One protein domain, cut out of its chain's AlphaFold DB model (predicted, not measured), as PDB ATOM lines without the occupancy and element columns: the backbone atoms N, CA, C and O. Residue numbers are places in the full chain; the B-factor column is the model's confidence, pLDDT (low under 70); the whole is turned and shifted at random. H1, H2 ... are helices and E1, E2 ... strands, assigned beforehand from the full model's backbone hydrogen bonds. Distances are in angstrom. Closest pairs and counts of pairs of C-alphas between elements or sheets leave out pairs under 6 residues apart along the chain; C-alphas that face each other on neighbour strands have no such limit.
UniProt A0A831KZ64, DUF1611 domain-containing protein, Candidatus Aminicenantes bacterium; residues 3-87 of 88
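This is residues 3 to 87 of the 88 residues of the protein "DUF1611 domain-containing protein" of Candidatus Aminicenantes bacterium (UniProt A0A831KZ64). Three separate helices, H1, H2 and H4, are spread round a short strand, E1, near the middle; H2 packs on E1, and the small helix H3 sits near it. The unnamed stretch of residues 3 to 20 reaches out at one end of the longest axis and H4 lies toward the other. The printed part has 85 residues with four named helices and one named strand, in the order H1, E1, H2, H3, H4, and its class is mostly helix. It is compact, with a radius of gyration of the C-alphas of 13.5 A and spans of 41 by 31 by 22 A.

Start at H2, residues 48 to 62, the longest helix. Look from it to E1, residues 39 to 41: their closest C-alphas, of Val 41 and Cys 55, are 6.9 A apart. E1 pairs with no named strand, but its residues 39 to 40 make a short parallel pairing with residues 66 to 67. H1, residues 21 to 32, is close to H2 but not clearly touching; their closest C-alphas, of Pro 22 and Thr 62, are 7.1 A apart. These two helices run the same way at a steep tilt of 63 degrees. H3, residues 69 to 72, has its closest C-alpha to E1 at Val 69, 6.5 A from that of Thr 40. H4, residues 75 to 85, is close to H3 but not clearly touching, and is apart from H2. In H1, H2 and H4 every O i to N i+4 pair is within hydrogen-bond range; H3 is too short for such a pair.

Find C-alpha 48 at (-129.154, -0.794, 19.609); from there H2 runs 21.1 A to C-alpha 62. H1 begins at C-alpha 21, (-111.689, 8.050, 12.794), and is 16.6 A long. E1 measures 6.4 A and H3 5.1 A. H4 runs 15.3 A to C-alpha 85 at (-122.187, 11.762, -7.969).

The C-alphas of Gly 15 and Lys 86, 41.6 A apart, are the two farthest from each other. Residues 29 to 34, of which 29 to 32 belong to H1, stand free. The printed part has no cut, no link between named elements is long, and no printed residue is under 70 in pLDDT.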
ATOM      1  N   HIS A   3    -117.088   1.982   9.393       97.50
ATOM      2  CA  HIS A   3    -116.369   2.053  10.665       97.50
ATOM      3  C   HIS A   3    -117.001   1.121  11.711       97.50
ATOM      4  O   HIS A   3    -118.223   1.013  11.780       97.50
ATOM      5  N   ALA A   4    -116.175   0.460  12.528       97.50
ATOM      6  CA  ALA A   4    -116.591  -0.469  13.582       97.50
ATOM      7  C   ALA A   4    -116.202   0.097  14.965       97.50
ATOM      8  O   ALA A   4    -115.064  -0.094  15.389       97.50
ATOM      9  N   PRO A   5    -117.103   0.802  15.675       97.25
ATOM     10  CA  PRO A   5    -116.742   1.563  16.876       97.25
ATOM     11  C   PRO A   5    -116.268   0.708  18.057       97.25
ATOM     12  O   PRO A   5    -115.464   1.165  18.861       97.25
ATOM     13  N   ALA A   6    -116.747  -0.536  18.168       96.88
ATOM     14  CA  ALA A   6    -116.329  -1.457  19.227       96.88
ATOM     15  C   ALA A   6    -114.967  -2.127  18.955       96.88
ATOM     16  O   ALA A   6    -114.451  -2.857  19.805       96.88
ATOM     17  N   ARG A   7    -114.387  -1.924  17.764       96.19
ATOM     18  CA  ARG A   7    -113.154  -2.594  17.355       96.19
ATOM     19  C   ARG A   7    -111.936  -1.892  17.950       96.19
ATOM     20  O   ARG A   7    -111.710  -0.711  17.701       96.19
ATOM     21  N   LYS A   8    -111.140  -2.651  18.706       95.62
ATOM     22  CA  LYS A   8    -109.916  -2.161  19.360       95.62
ATOM     23  C   LYS A   8    -108.696  -2.241  18.449       95.62
ATOM     24  O   LYS A   8    -107.982  -1.252  18.333       95.62
ATOM     25  N   ASP A   9    -108.532  -3.368  17.761       96.88
ATOM     26  CA  ASP A   9    -107.382  -3.658  16.902       96.88
ATOM     27  C   ASP A   9    -107.818  -3.898  15.452       96.88
ATOM     28  O   ASP A   9    -108.961  -4.288  15.192       96.88
ATOM     29  N   TYR A  10    -106.919  -3.672  14.495       93.44
ATOM     30  CA  TYR A  10    -107.185  -4.047  13.105       93.44
ATOM     31  C   TYR A  10    -107.303  -5.567  12.959       93.44
ATOM     32  O   TYR A  10    -106.561  -6.326  13.584       93.44
ATOM     33  N   ASP A  11    -108.224  -6.010  12.103       88.69
ATOM     34  CA  ASP A  11    -108.393  -7.435  11.821       88.69
ATOM     35  C   ASP A  11    -107.104  -8.009  11.214       88.69
ATOM     36  O   ASP A  11    -106.534  -7.429  10.289       88.69
ATOM     37  N   GLY A  12    -106.612  -9.104  11.788       93.38
ATOM     38  CA  GLY A  12    -105.309  -9.684  11.455       93.38
ATOM     39  C   GLY A  12    -104.084  -9.019  12.101       93.38
ATOM     40  O   GLY A  12    -102.974  -9.494  11.872       93.38
ATOM     41  N   PHE A  13    -104.243  -7.984  12.940       95.25
ATOM     42  CA  PHE A  13    -103.131  -7.296  13.620       95.25
ATOM     43  C   PHE A  13    -103.380  -7.113  15.134       95.25
ATOM     44  O   PHE A  13    -103.594  -5.987  15.593       95.25
ATOM     45  N   PRO A  14    -103.347  -8.193  15.944       94.25
ATOM     46  CA  PRO A  14    -103.578  -8.113  17.388       94.25
ATOM     47  C   PRO A  14    -102.614  -7.145  18.084       94.25
ATOM     48  O   PRO A  14    -101.405  -7.189  17.853       94.25
ATOM     49  N   GLY A  15    -103.142  -6.277  18.949       95.38
ATOM     50  CA  GLY A  15    -102.365  -5.256  19.653       95.38
ATOM     51  C   GLY A  15    -101.992  -4.031  18.812       95.38
ATOM     52  O   GLY A  15    -101.332  -3.131  19.334       95.38
ATOM     53  N   TYR A  16    -102.401  -3.966  17.538       96.44
ATOM     54  CA  TYR A  16    -102.252  -2.766  16.720       96.44
ATOM     55  C   TYR A  16    -103.550  -1.943  16.738       96.44
ATOM     56  O   TYR A  16    -104.512  -2.302  16.045       96.44
ATOM     57  N   PRO A  17    -103.598  -0.840  17.511       96.31
ATOM     58  CA  PRO A  17    -104.843  -0.142  17.785       96.31
ATOM     59  C   PRO A  17    -105.423   0.496  16.523       96.31
ATOM     60  O   PRO A  17    -104.713   1.092  15.708       96.31
ATOM     61  N   VAL A  18    -106.747   0.428  16.399       96.12
ATOM     62  CA  VAL A  18    -107.485   1.138  15.355       96.12
ATOM     63  C   VAL A  18    -107.231   2.636  15.502       96.12
ATOM     64  O   VAL A  18    -107.453   3.229  16.558       96.12
ATOM     65  N   HIS A  19    -106.769   3.268  14.424       96.62
ATOM     66  CA  HIS A  19    -106.519   4.706  14.425       96.62
ATOM     67  C   HIS A  19    -107.806   5.498  14.677       96.62
ATOM     68  O   HIS A  19    -108.896   5.063  14.317       96.62
ATOM     69  N   ALA A  20    -107.689   6.715  15.210       95.81
ATOM     70  CA  ALA A  20    -108.832   7.617  15.338       95.81
ATOM     71  C   ALA A  20    -109.535   7.843  13.984       95.81
ATOM     72  O   ALA A  20    -108.882   7.957  12.942       95.81
ATOM     73  N   LEU A  21    -110.868   7.946  14.003       96.81
ATOM     74  CA  LEU A  21    -111.689   8.050  12.794       96.81
ATOM     75  C   LEU A  21    -111.261   9.178  11.826       96.81
ATOM     76  O   LEU A  21    -111.180   8.895  10.631       96.81
ATOM     77  N   PRO A  22    -110.894  10.400  12.275       96.56
ATOM     78  CA  PRO A  22    -110.409  11.443  11.366       96.56
ATOM     79  C   PRO A  22    -109.171  11.030  10.560       96.56
ATOM     80  O   PRO A  22    -109.071  11.334   9.375       96.56
ATOM     81  N   ARG A  23    -108.252  10.270  11.172       97.44
ATOM     82  CA  ARG A  23    -107.060   9.750  10.490       97.44
ATOM     83  C   ARG A  23    -107.415   8.672   9.467       97.44
ATOM     84  O   ARG A  23    -106.785   8.606   8.417       97.44
ATOM     85  N   GLN A  24    -108.420   7.843   9.753       97.44
ATOM     86  CA  GLN A  24    -108.919   6.859   8.786       97.44
ATOM     87  C   GLN A  24    -109.548   7.545   7.567       97.44
ATOM     88  O   GLN A  24    -109.244   7.163   6.441       97.44
ATOM     89  N   ILE A  25    -110.370   8.581   7.787       98.25
ATOM     90  CA  ILE A  25    -110.981   9.376   6.710       98.25
ATOM     91  C   ILE A  25    -109.893  10.008   5.838       98.25
ATOM     92  O   ILE A  25    -109.890   9.797   4.630       98.25
ATOM     93  N   GLN A  26    -108.920  10.684   6.456       97.81
ATOM     94  CA  GLN A  26    -107.800  11.295   5.740       97.81
ATOM     95  C   GLN A  26    -107.033  10.278   4.881       97.81
ATOM     96  O   GLN A  26    -106.673  10.578   3.747       97.81
ATOM     97  N   ALA A  27    -106.786   9.070   5.398       97.38
ATOM     98  CA  ALA A  27    -106.101   8.027   4.640       97.38
ATOM     99  C   ALA A  27    -106.896   7.601   3.394       97.38
ATOM    100  O   ALA A  27    -106.312   7.454   2.323       97.38
ATOM    101  N   VAL A  28    -108.218   7.433   3.515       97.31
ATOM    102  CA  VAL A  28    -109.082   7.090   2.372       97.31
ATOM    103  C   VAL A  28    -109.109   8.216   1.344       97.31
ATOM    104  O   VAL A  28    -108.957   7.937   0.154       97.31
ATOM    105  N   ASP A  29    -109.244   9.466   1.785       96.12
ATOM    106  CA  ASP A  29    -109.272  10.628   0.893       96.12
ATOM    107  C   ASP A  29    -107.975  10.730   0.079       96.12
ATOM    108  O   ASP A  29    -108.017  10.849  -1.144       96.12
ATOM    109  N   VAL A  30    -106.821  10.593   0.744       97.69
ATOM    110  CA  VAL A  30    -105.496  10.664   0.105       97.69
ATOM    111  C   VAL A  30    -105.280   9.526  -0.894       97.69
ATOM    112  O   VAL A  30    -104.775   9.762  -1.985       97.69
ATOM    113  N   ILE A  31    -105.638   8.290  -0.537       97.81
ATOM    114  CA  ILE A  31    -105.373   7.119  -1.392       97.81
ATOM    115  C   ILE A  31    -106.321   7.077  -2.595       97.81
ATOM    116  O   ILE A  31    -105.942   6.593  -3.660       97.81
ATOM    117  N   SER A  32    -107.561   7.538  -2.428       96.00
ATOM    118  CA  SER A  32    -108.594   7.412  -3.460       96.00
ATOM    119  C   SER A  32    -108.772   8.649  -4.339       96.00
ATOM    120  O   SER A  32    -109.492   8.558  -5.336       96.00
ATOM    121  N   ASP A  33    -108.166   9.785  -3.972       95.31
ATOM    122  CA  ASP A  33    -108.414  11.105  -4.573       95.31
ATOM    123  C   ASP A  33    -109.919  11.455  -4.615       95.31
ATOM    124  O   ASP A  33    -110.460  12.055  -5.552       95.31
ATOM    125  N   ARG A  34    -110.657  10.975  -3.605       93.62
ATOM    126  CA  ARG A  34    -112.107  11.134  -3.475       93.62
ATOM    127  C   ARG A  34    -112.498  11.313  -2.014       93.62
ATOM    128  O   ARG A  34    -112.028  10.550  -1.180       93.62
ATOM    129  N   PRO A  35    -113.411  12.250  -1.709       95.44
ATOM    130  CA  PRO A  35    -113.826  12.488  -0.337       95.44
ATOM    131  C   PRO A  35    -114.704  11.348   0.193       95.44
ATOM    132  O   PRO A  35    -115.565  10.811  -0.517       95.44
ATOM    133  N   VAL A  36    -114.574  11.039   1.480       97.69
ATOM    134  CA  VAL A  36    -115.577  10.260   2.210       97.69
ATOM    135  C   VAL A  36    -116.843  11.099   2.398       97.69
ATOM    136  O   VAL A  36    -116.844  12.109   3.090       97.69
ATOM    137  N   VAL A  37    -117.957  10.639   1.826       97.69
ATOM    138  CA  VAL A  37    -119.251  11.353   1.876       97.69
ATOM    139  C   VAL A  37    -120.210  10.851   2.959       97.69
ATOM    140  O   VAL A  37    -121.183  11.522   3.281       97.69
ATOM    141  N   ALA A  38    -119.959   9.662   3.509       98.25
ATOM    142  CA  ALA A  38    -120.760   9.050   4.568       98.25
ATOM    143  C   ALA A  38    -119.974   7.951   5.298       98.25
ATOM    144  O   ALA A  38    -119.078   7.306   4.726       98.25
ATOM    145  N   ILE A  39    -120.372   7.698   6.545       98.56
ATOM    146  CA  ILE A  39    -119.856   6.631   7.399       98.56
ATOM    147  C   ILE A  39    -120.956   5.593   7.635       98.56
ATOM    148  O   ILE A  39    -122.010   5.904   8.179       98.56
ATOM    149  N   THR A  40    -120.728   4.340   7.263       98.50
ATOM    150  CA  THR A  40    -121.600   3.243   7.701       98.50
ATOM    151  C   THR A  40    -121.048   2.621   8.973       98.50
ATOM    152  O   THR A  40    -119.837   2.447   9.103       98.50
ATOM    153  N   VAL A  41    -121.918   2.314   9.930       98.50
ATOM    154  CA  VAL A  41    -121.521   1.752  11.224       98.50
ATOM    155  C   VAL A  41    -121.711   0.243  11.207       98.50
ATOM    156  O   VAL A  41    -122.807  -0.246  10.952       98.50
ATOM    157  N   ASN A  42    -120.639  -0.492  11.498       97.62
ATOM    158  CA  ASN A  42    -120.733  -1.887  11.902       97.62
ATOM    159  C   ASN A  42    -121.118  -1.931  13.389       97.62
ATOM    160  O   ASN A  42    -120.381  -1.425  14.237       97.62
ATOM    161  N   HIS A  43    -122.280  -2.512  13.683       97.94
ATOM    162  CA  HIS A  43    -122.857  -2.591  15.023       97.94
ATOM    163  C   HIS A  43    -122.416  -3.819  15.837       97.94
ATOM    164  O   HIS A  43    -122.980  -4.078  16.899       97.94
ATOM    165  N   GLU A  44    -121.469  -4.622  15.351       97.12
ATOM    166  CA  GLU A  44    -120.947  -5.771  16.093       97.12
ATOM    167  C   GLU A  44    -120.472  -5.351  17.487       97.12
ATOM    168  O   GLU A  44    -119.776  -4.347  17.656       97.12
ATOM    169  N   ASN A  45    -120.837  -6.152  18.490       97.56
ATOM    170  CA  ASN A  45    -120.557  -5.900  19.907       97.56
ATOM    171  C   ASN A  45    -121.159  -4.596  20.462       97.56
ATOM    172  O   ASN A  45    -120.732  -4.136  21.517       97.56
ATOM    173  N   LEU A  46    -122.156  -4.022  19.780       98.12
ATOM    174  CA  LEU A  46    -122.938  -2.885  20.256       98.12
ATOM    175  C   LEU A  46    -124.422  -3.255  20.341       98.12
ATOM    176  O   LEU A  46    -125.025  -3.813  19.417       98.12
ATOM    177  N   SER A  47    -125.058  -2.861  21.438       98.00
ATOM    178  CA  SER A  47    -126.515  -2.822  21.535       98.00
ATOM    179  C   SER A  47    -127.111  -1.773  20.586       98.00
ATOM    180  O   SER A  47    -126.415  -0.942  19.991       98.00
ATOM    181  N   VAL A  48    -128.437  -1.781  20.435       97.38
ATOM    182  CA  VAL A  48    -129.154  -0.794  19.609       97.38
ATOM    183  C   VAL A  48    -128.928   0.633  20.111       97.38
ATOM    184  O   VAL A  48    -128.630   1.522  19.315       97.38
ATOM    185  N   SER A  49    -129.008   0.856  21.425       98.00
ATOM    186  CA  SER A  49    -128.770   2.172  22.025       98.00
ATOM    187  C   SER A  49    -127.333   2.644  21.817       98.00
ATOM    188  O   SER A  49    -127.128   3.791  21.419       98.00
ATOM    189  N   GLU A  50    -126.349   1.766  22.007       98.44
ATOM    190  CA  GLU A  50    -124.935   2.077  21.771       98.44
ATOM    191  C   GLU A  50    -124.650   2.369  20.297       98.44
ATOM    192  O   GLU A  50    -123.928   3.315  19.994       98.44
ATOM    193  N   THR A  51    -125.276   1.635  19.375       98.38
ATOM    194  CA  THR A  51    -125.165   1.897  17.931       98.38
ATOM    195  C   THR A  51    -125.699   3.291  17.593       98.38
ATOM    196  O   THR A  51    -125.034   4.067  16.910       98.38
ATOM    197  N   MET A  52    -126.867   3.662  18.132       97.81
ATOM    198  CA  MET A  52    -127.433   5.001  17.936       97.81
ATOM    199  C   MET A  52    -126.539   6.103  18.522       97.81
ATOM    200  O   MET A  52    -126.383   7.160  17.908       97.81
ATOM    201  N   VAL A  53    -125.950   5.874  19.703       98.50
ATOM    202  CA  VAL A  53    -124.964   6.791  20.295       98.50
ATOM    203  C   VAL A  53    -123.746   6.911  19.384       98.50
ATOM    204  O   VAL A  53    -123.345   8.031  19.080       98.50
ATOM    205  N   ALA A  54    -123.202   5.798  18.889       98.31
ATOM    206  CA  ALA A  54    -122.050   5.796  17.996       98.31
ATOM    207  C   ALA A  54    -122.330   6.574  16.702       98.31
ATOM    208  O   ALA A  54    -121.540   7.446  16.344       98.31
ATOM    209  N   CYS A  55    -123.476   6.354  16.048       98.44
ATOM    210  CA  CYS A  55    -123.884   7.128  14.873       98.44
ATOM    211  C   CYS A  55    -123.938   8.637  15.171       98.44
ATOM    212  O   CYS A  55    -123.431   9.437  14.384       98.44
ATOM    213  N   ARG A  56    -124.508   9.053  16.312       98.50
ATOM    214  CA  ARG A  56    -124.551  10.477  16.704       98.50
ATOM    215  C   ARG A  56    -123.164  11.048  16.981       98.50
ATOM    216  O   ARG A  56    -122.857  12.135  16.499       98.50
ATOM    217  N   THR A  57    -122.328  10.318  17.712       98.31
ATOM    218  CA  THR A  57    -120.949  10.721  18.004       98.31
ATOM    219  C   THR A  57    -120.152  10.888  16.717       98.31
ATOM    220  O   THR A  57    -119.523  11.924  16.528       98.31
ATOM    221  N   ILE A  58    -120.243   9.936  15.787       98.50
ATOM    222  CA  ILE A  58    -119.562  10.011  14.491       98.50
ATOM    223  C   ILE A  58    -120.047  11.221  13.688       98.50
ATOM    224  O   ILE A  58    -119.217  11.976  13.182       98.50
ATOM    225  N   ARG A  59    -121.368  11.453  13.605       98.19
ATOM    226  CA  ARG A  59    -121.928  12.642  12.935       98.19
ATOM    227  C   ARG A  59    -121.372  13.929  13.541       98.19
ATOM    228  O   ARG A  59    -120.916  14.798  12.809       98.19
ATOM    229  N   SER A  60    -121.353  14.026  14.869       97.94
ATOM    230  CA  SER A  60    -120.828  15.197  15.579       97.94
ATOM    231  C   SER A  60    -119.326  15.399  15.373       97.94
ATOM    232  O   SER A  60    -118.881  16.538  15.304       97.94
ATOM    233  N   GLN A  61    -118.543  14.322  15.315       97.06
ATOM    234  CA  GLN A  61    -117.086  14.388  15.180       97.06
ATOM    235  C   GLN A  61    -116.632  14.697  13.753       97.06
ATOM    236  O   GLN A  61    -115.588  15.312  13.568       97.06
ATOM    237  N   THR A  62    -117.378  14.228  12.751       97.19
ATOM    238  CA  THR A  62    -116.944  14.252  11.344       97.19
ATOM    239  C   THR A  62    -117.723  15.235  10.479       97.19
ATOM    240  O   THR A  62    -117.260  15.587   9.401       97.19
ATOM    241  N   GLY A  63    -118.924  15.642  10.901       97.50
ATOM    242  CA  GLY A  63    -119.871  16.367  10.052       97.50
ATOM    243  C   GLY A  63    -120.493  15.515   8.935       97.50
ATOM    244  O   GLY A  63    -121.302  16.028   8.166       97.50
ATOM    245  N   LEU A  64    -120.154  14.224   8.839       98.06
ATOM    246  CA  LEU A  64    -120.656  13.322   7.804       98.06
ATOM    247  C   LEU A  64    -121.903  12.560   8.278       98.06
ATOM    248  O   LEU A  64    -121.998  12.200   9.457       98.06
ATOM    249  N   PRO A  65    -122.841  12.225   7.371       98.25
ATOM    250  CA  PRO A  65    -123.906  11.275   7.665       98.25
ATOM    251  C   PRO A  65    -123.334   9.951   8.186       98.25
ATOM    252  O   PRO A  65    -122.455   9.361   7.556       98.25
ATOM    253  N   ALA A  66    -123.861   9.471   9.316       98.50
ATOM    254  CA  ALA A  66    -123.503   8.171   9.882       98.50
ATOM    255  C   ALA A  66    -124.739   7.318  10.161       98.50
ATOM    256  O   ALA A  66    -125.683   7.819  10.775       98.50
ATOM    257  N   MET A  67    -124.753   6.068   9.709       98.06
ATOM    258  CA  MET A  67    -125.937   5.201   9.782       98.06
ATOM    259  C   MET A  67    -125.564   3.720   9.849       98.06
ATOM    260  O   MET A  67    -124.543   3.306   9.293       98.06
ATOM    261  N   ASP A  68    -126.407   2.921  10.495       98.31
ATOM    262  CA  ASP A  68    -126.316   1.463  10.467       98.31
ATOM    263  C   ASP A  68    -127.186   0.921   9.330       98.31
ATOM    264  O   ASP A  68    -128.386   0.699   9.474       98.31
ATOM    265  N   VAL A  69    -126.569   0.701   8.170       97.75
ATOM    266  CA  VAL A  69    -127.287   0.283   6.956       97.75
ATOM    267  C   VAL A  69    -127.894  -1.117   7.046       97.75
ATOM    268  O   VAL A  69    -128.805  -1.419   6.279       97.75
ATOM    269  N   LEU A  70    -127.416  -1.974   7.958       97.31
ATOM    270  CA  LEU A  70    -127.973  -3.318   8.131       97.31
ATOM    271  C   LEU A  70    -129.273  -3.295   8.939       97.31
ATOM    272  O   LEU A  70    -130.104  -4.182   8.766       97.31
ATOM    273  N   ARG A  71    -129.466  -2.286   9.797       95.06
ATOM    274  CA  ARG A  71    -130.702  -2.107  10.575       95.06
ATOM    275  C   ARG A  71    -131.661  -1.097   9.954       95.06
ATOM    276  O   ARG A  71    -132.866  -1.314   9.979       95.06
ATOM    277  N   GLU A  72    -131.135  -0.005   9.411       94.31
ATOM    278  CA  GLU A  72    -131.916   1.118   8.874       94.31
ATOM    279  C   GLU A  72    -132.203   0.971   7.366       94.31
ATOM    280  O   GLU A  72    -133.022   1.701   6.807       94.31
ATOM    281  N   GLY A  73    -131.542   0.022   6.698       96.81
ATOM    282  CA  GLY A  73    -131.537  -0.100   5.245       96.81
ATOM    283  C   GLY A  73    -130.555   0.867   4.570       96.81
ATOM    284  O   GLY A  73    -130.031   1.805   5.168       96.81
ATOM    285  N   ALA A  74    -130.287   0.634   3.284       97.12
ATOM    286  CA  ALA A  74    -129.267   1.377   2.536       97.12
ATOM    287  C   ALA A  74    -129.800   2.610   1.776       97.12
ATOM    288  O   ALA A  74    -129.020   3.276   1.100       97.12
ATOM    289  N   GLY A  75    -131.099   2.922   1.867       98.19
ATOM    290  CA  GLY A  75    -131.732   3.992   1.079       98.19
ATOM    291  C   GLY A  75    -131.089   5.363   1.301       98.19
ATOM    292  O   GLY A  75    -130.596   5.970   0.357       98.19
ATOM    293  N   ALA A  76    -130.970   5.788   2.563       96.56
ATOM    294  CA  ALA A  76    -130.344   7.067   2.905       96.56
ATOM    295  C   ALA A  76    -128.873   7.155   2.455       96.56
ATOM    296  O   ALA A  76    -128.408   8.215   2.040       96.56
ATOM    297  N   LEU A  77    -128.131   6.040   2.498       97.94
ATOM    298  CA  LEU A  77    -126.766   5.991   1.971       97.94
ATOM    299  C   LEU A  77    -126.758   6.168   0.448       97.94
ATOM    300  O   LEU A  77    -125.939   6.927  -0.071       97.94
ATOM    301  N   ALA A  78    -127.644   5.465  -0.262       97.94
ATOM    302  CA  ALA A  78    -127.753   5.564  -1.711       97.94
ATOM    303  C   ALA A  78    -128.076   7.000  -2.144       97.94
ATOM    304  O   ALA A  78    -127.429   7.511  -3.056       97.94
ATOM    305  N   ASP A  79    -128.984   7.679  -1.439       97.62
ATOM    306  CA  ASP A  79    -129.325   9.080  -1.696       97.62
ATOM    307  C   ASP A  79    -128.109  10.006  -1.547       97.62
ATOM    308  O   ASP A  79    -127.851  10.829  -2.429       97.62
ATOM    309  N   VAL A  80    -127.308   9.838  -0.485       97.19
ATOM    310  CA  VAL A  80    -126.069  10.613  -0.279       97.19
ATOM    311  C   VAL A  80    -125.081  10.392  -1.426       97.19
ATOM    312  O   VAL A  80    -124.521  11.351  -1.964       97.19
ATOM    313  N   VAL A  81    -124.872   9.137  -1.830       95.69
ATOM    314  CA  VAL A  81    -123.940   8.795  -2.914       95.69
ATOM    315  C   VAL A  81    -124.420   9.359  -4.253       95.69
ATOM    316  O   VAL A  81    -123.630   9.968  -4.976       95.69
ATOM    317  N   LEU A  82    -125.706   9.205  -4.579       96.81
ATOM    318  CA  LEU A  82    -126.297   9.722  -5.815       96.81
ATOM    319  C   LEU A  82    -126.269  11.253  -5.868       96.81
ATOM    320  O   LEU A  82    -125.999  11.816  -6.929       96.81
ATOM    321  N   ALA A  83    -126.521  11.933  -4.747       94.88
ATOM    322  CA  ALA A  83    -126.427  13.386  -4.666       94.88
ATOM    323  C   ALA A  83    -124.994  13.875  -4.926       94.88
ATOM    324  O   ALA A  83    -124.810  14.823  -5.685       94.88
ATOM    325  N   HIS A  84    -123.985  13.203  -4.364       91.56
ATOM    326  CA  HIS A  84    -122.584  13.565  -4.585       91.56
ATOM    327  C   HIS A  84    -122.104  13.249  -6.010       91.56
ATOM    328  O   HIS A  84    -121.362  14.031  -6.598       91.56
ATOM    329  N   ALA A  85    -122.549  12.136  -6.601       87.81
ATOM    330  CA  ALA A  85    -122.187  11.762  -7.969       87.81
ATOM    331  C   ALA A  85    -122.671  12.777  -9.021       87.81
ATOM    332  O   ALA A  85    -122.028  12.926 -10.052       87.81
ATOM    333  N   LYS A  86    -123.777  13.486  -8.751       80.75
ATOM    334  CA  LYS A  86    -124.337  14.534  -9.625       80.75
ATOM    335  C   LYS A  86    -123.637  15.894  -9.512       80.75
ATOM    336  O   LYS A  86    -123.933  16.781 -10.301       80.75
ATOM    337  N   GLN A  87    -122.784  16.088  -8.507       75.19
ATOM    338  CA  GLN A  87    -122.069  17.349  -8.258       75.19
ATOM    339  C   GLN A  87    -120.691  17.398  -8.944       75.19
ATOM    340  O   GLN A  87    -119.961  18.372  -8.767       75.19
TER     341      GLN A  87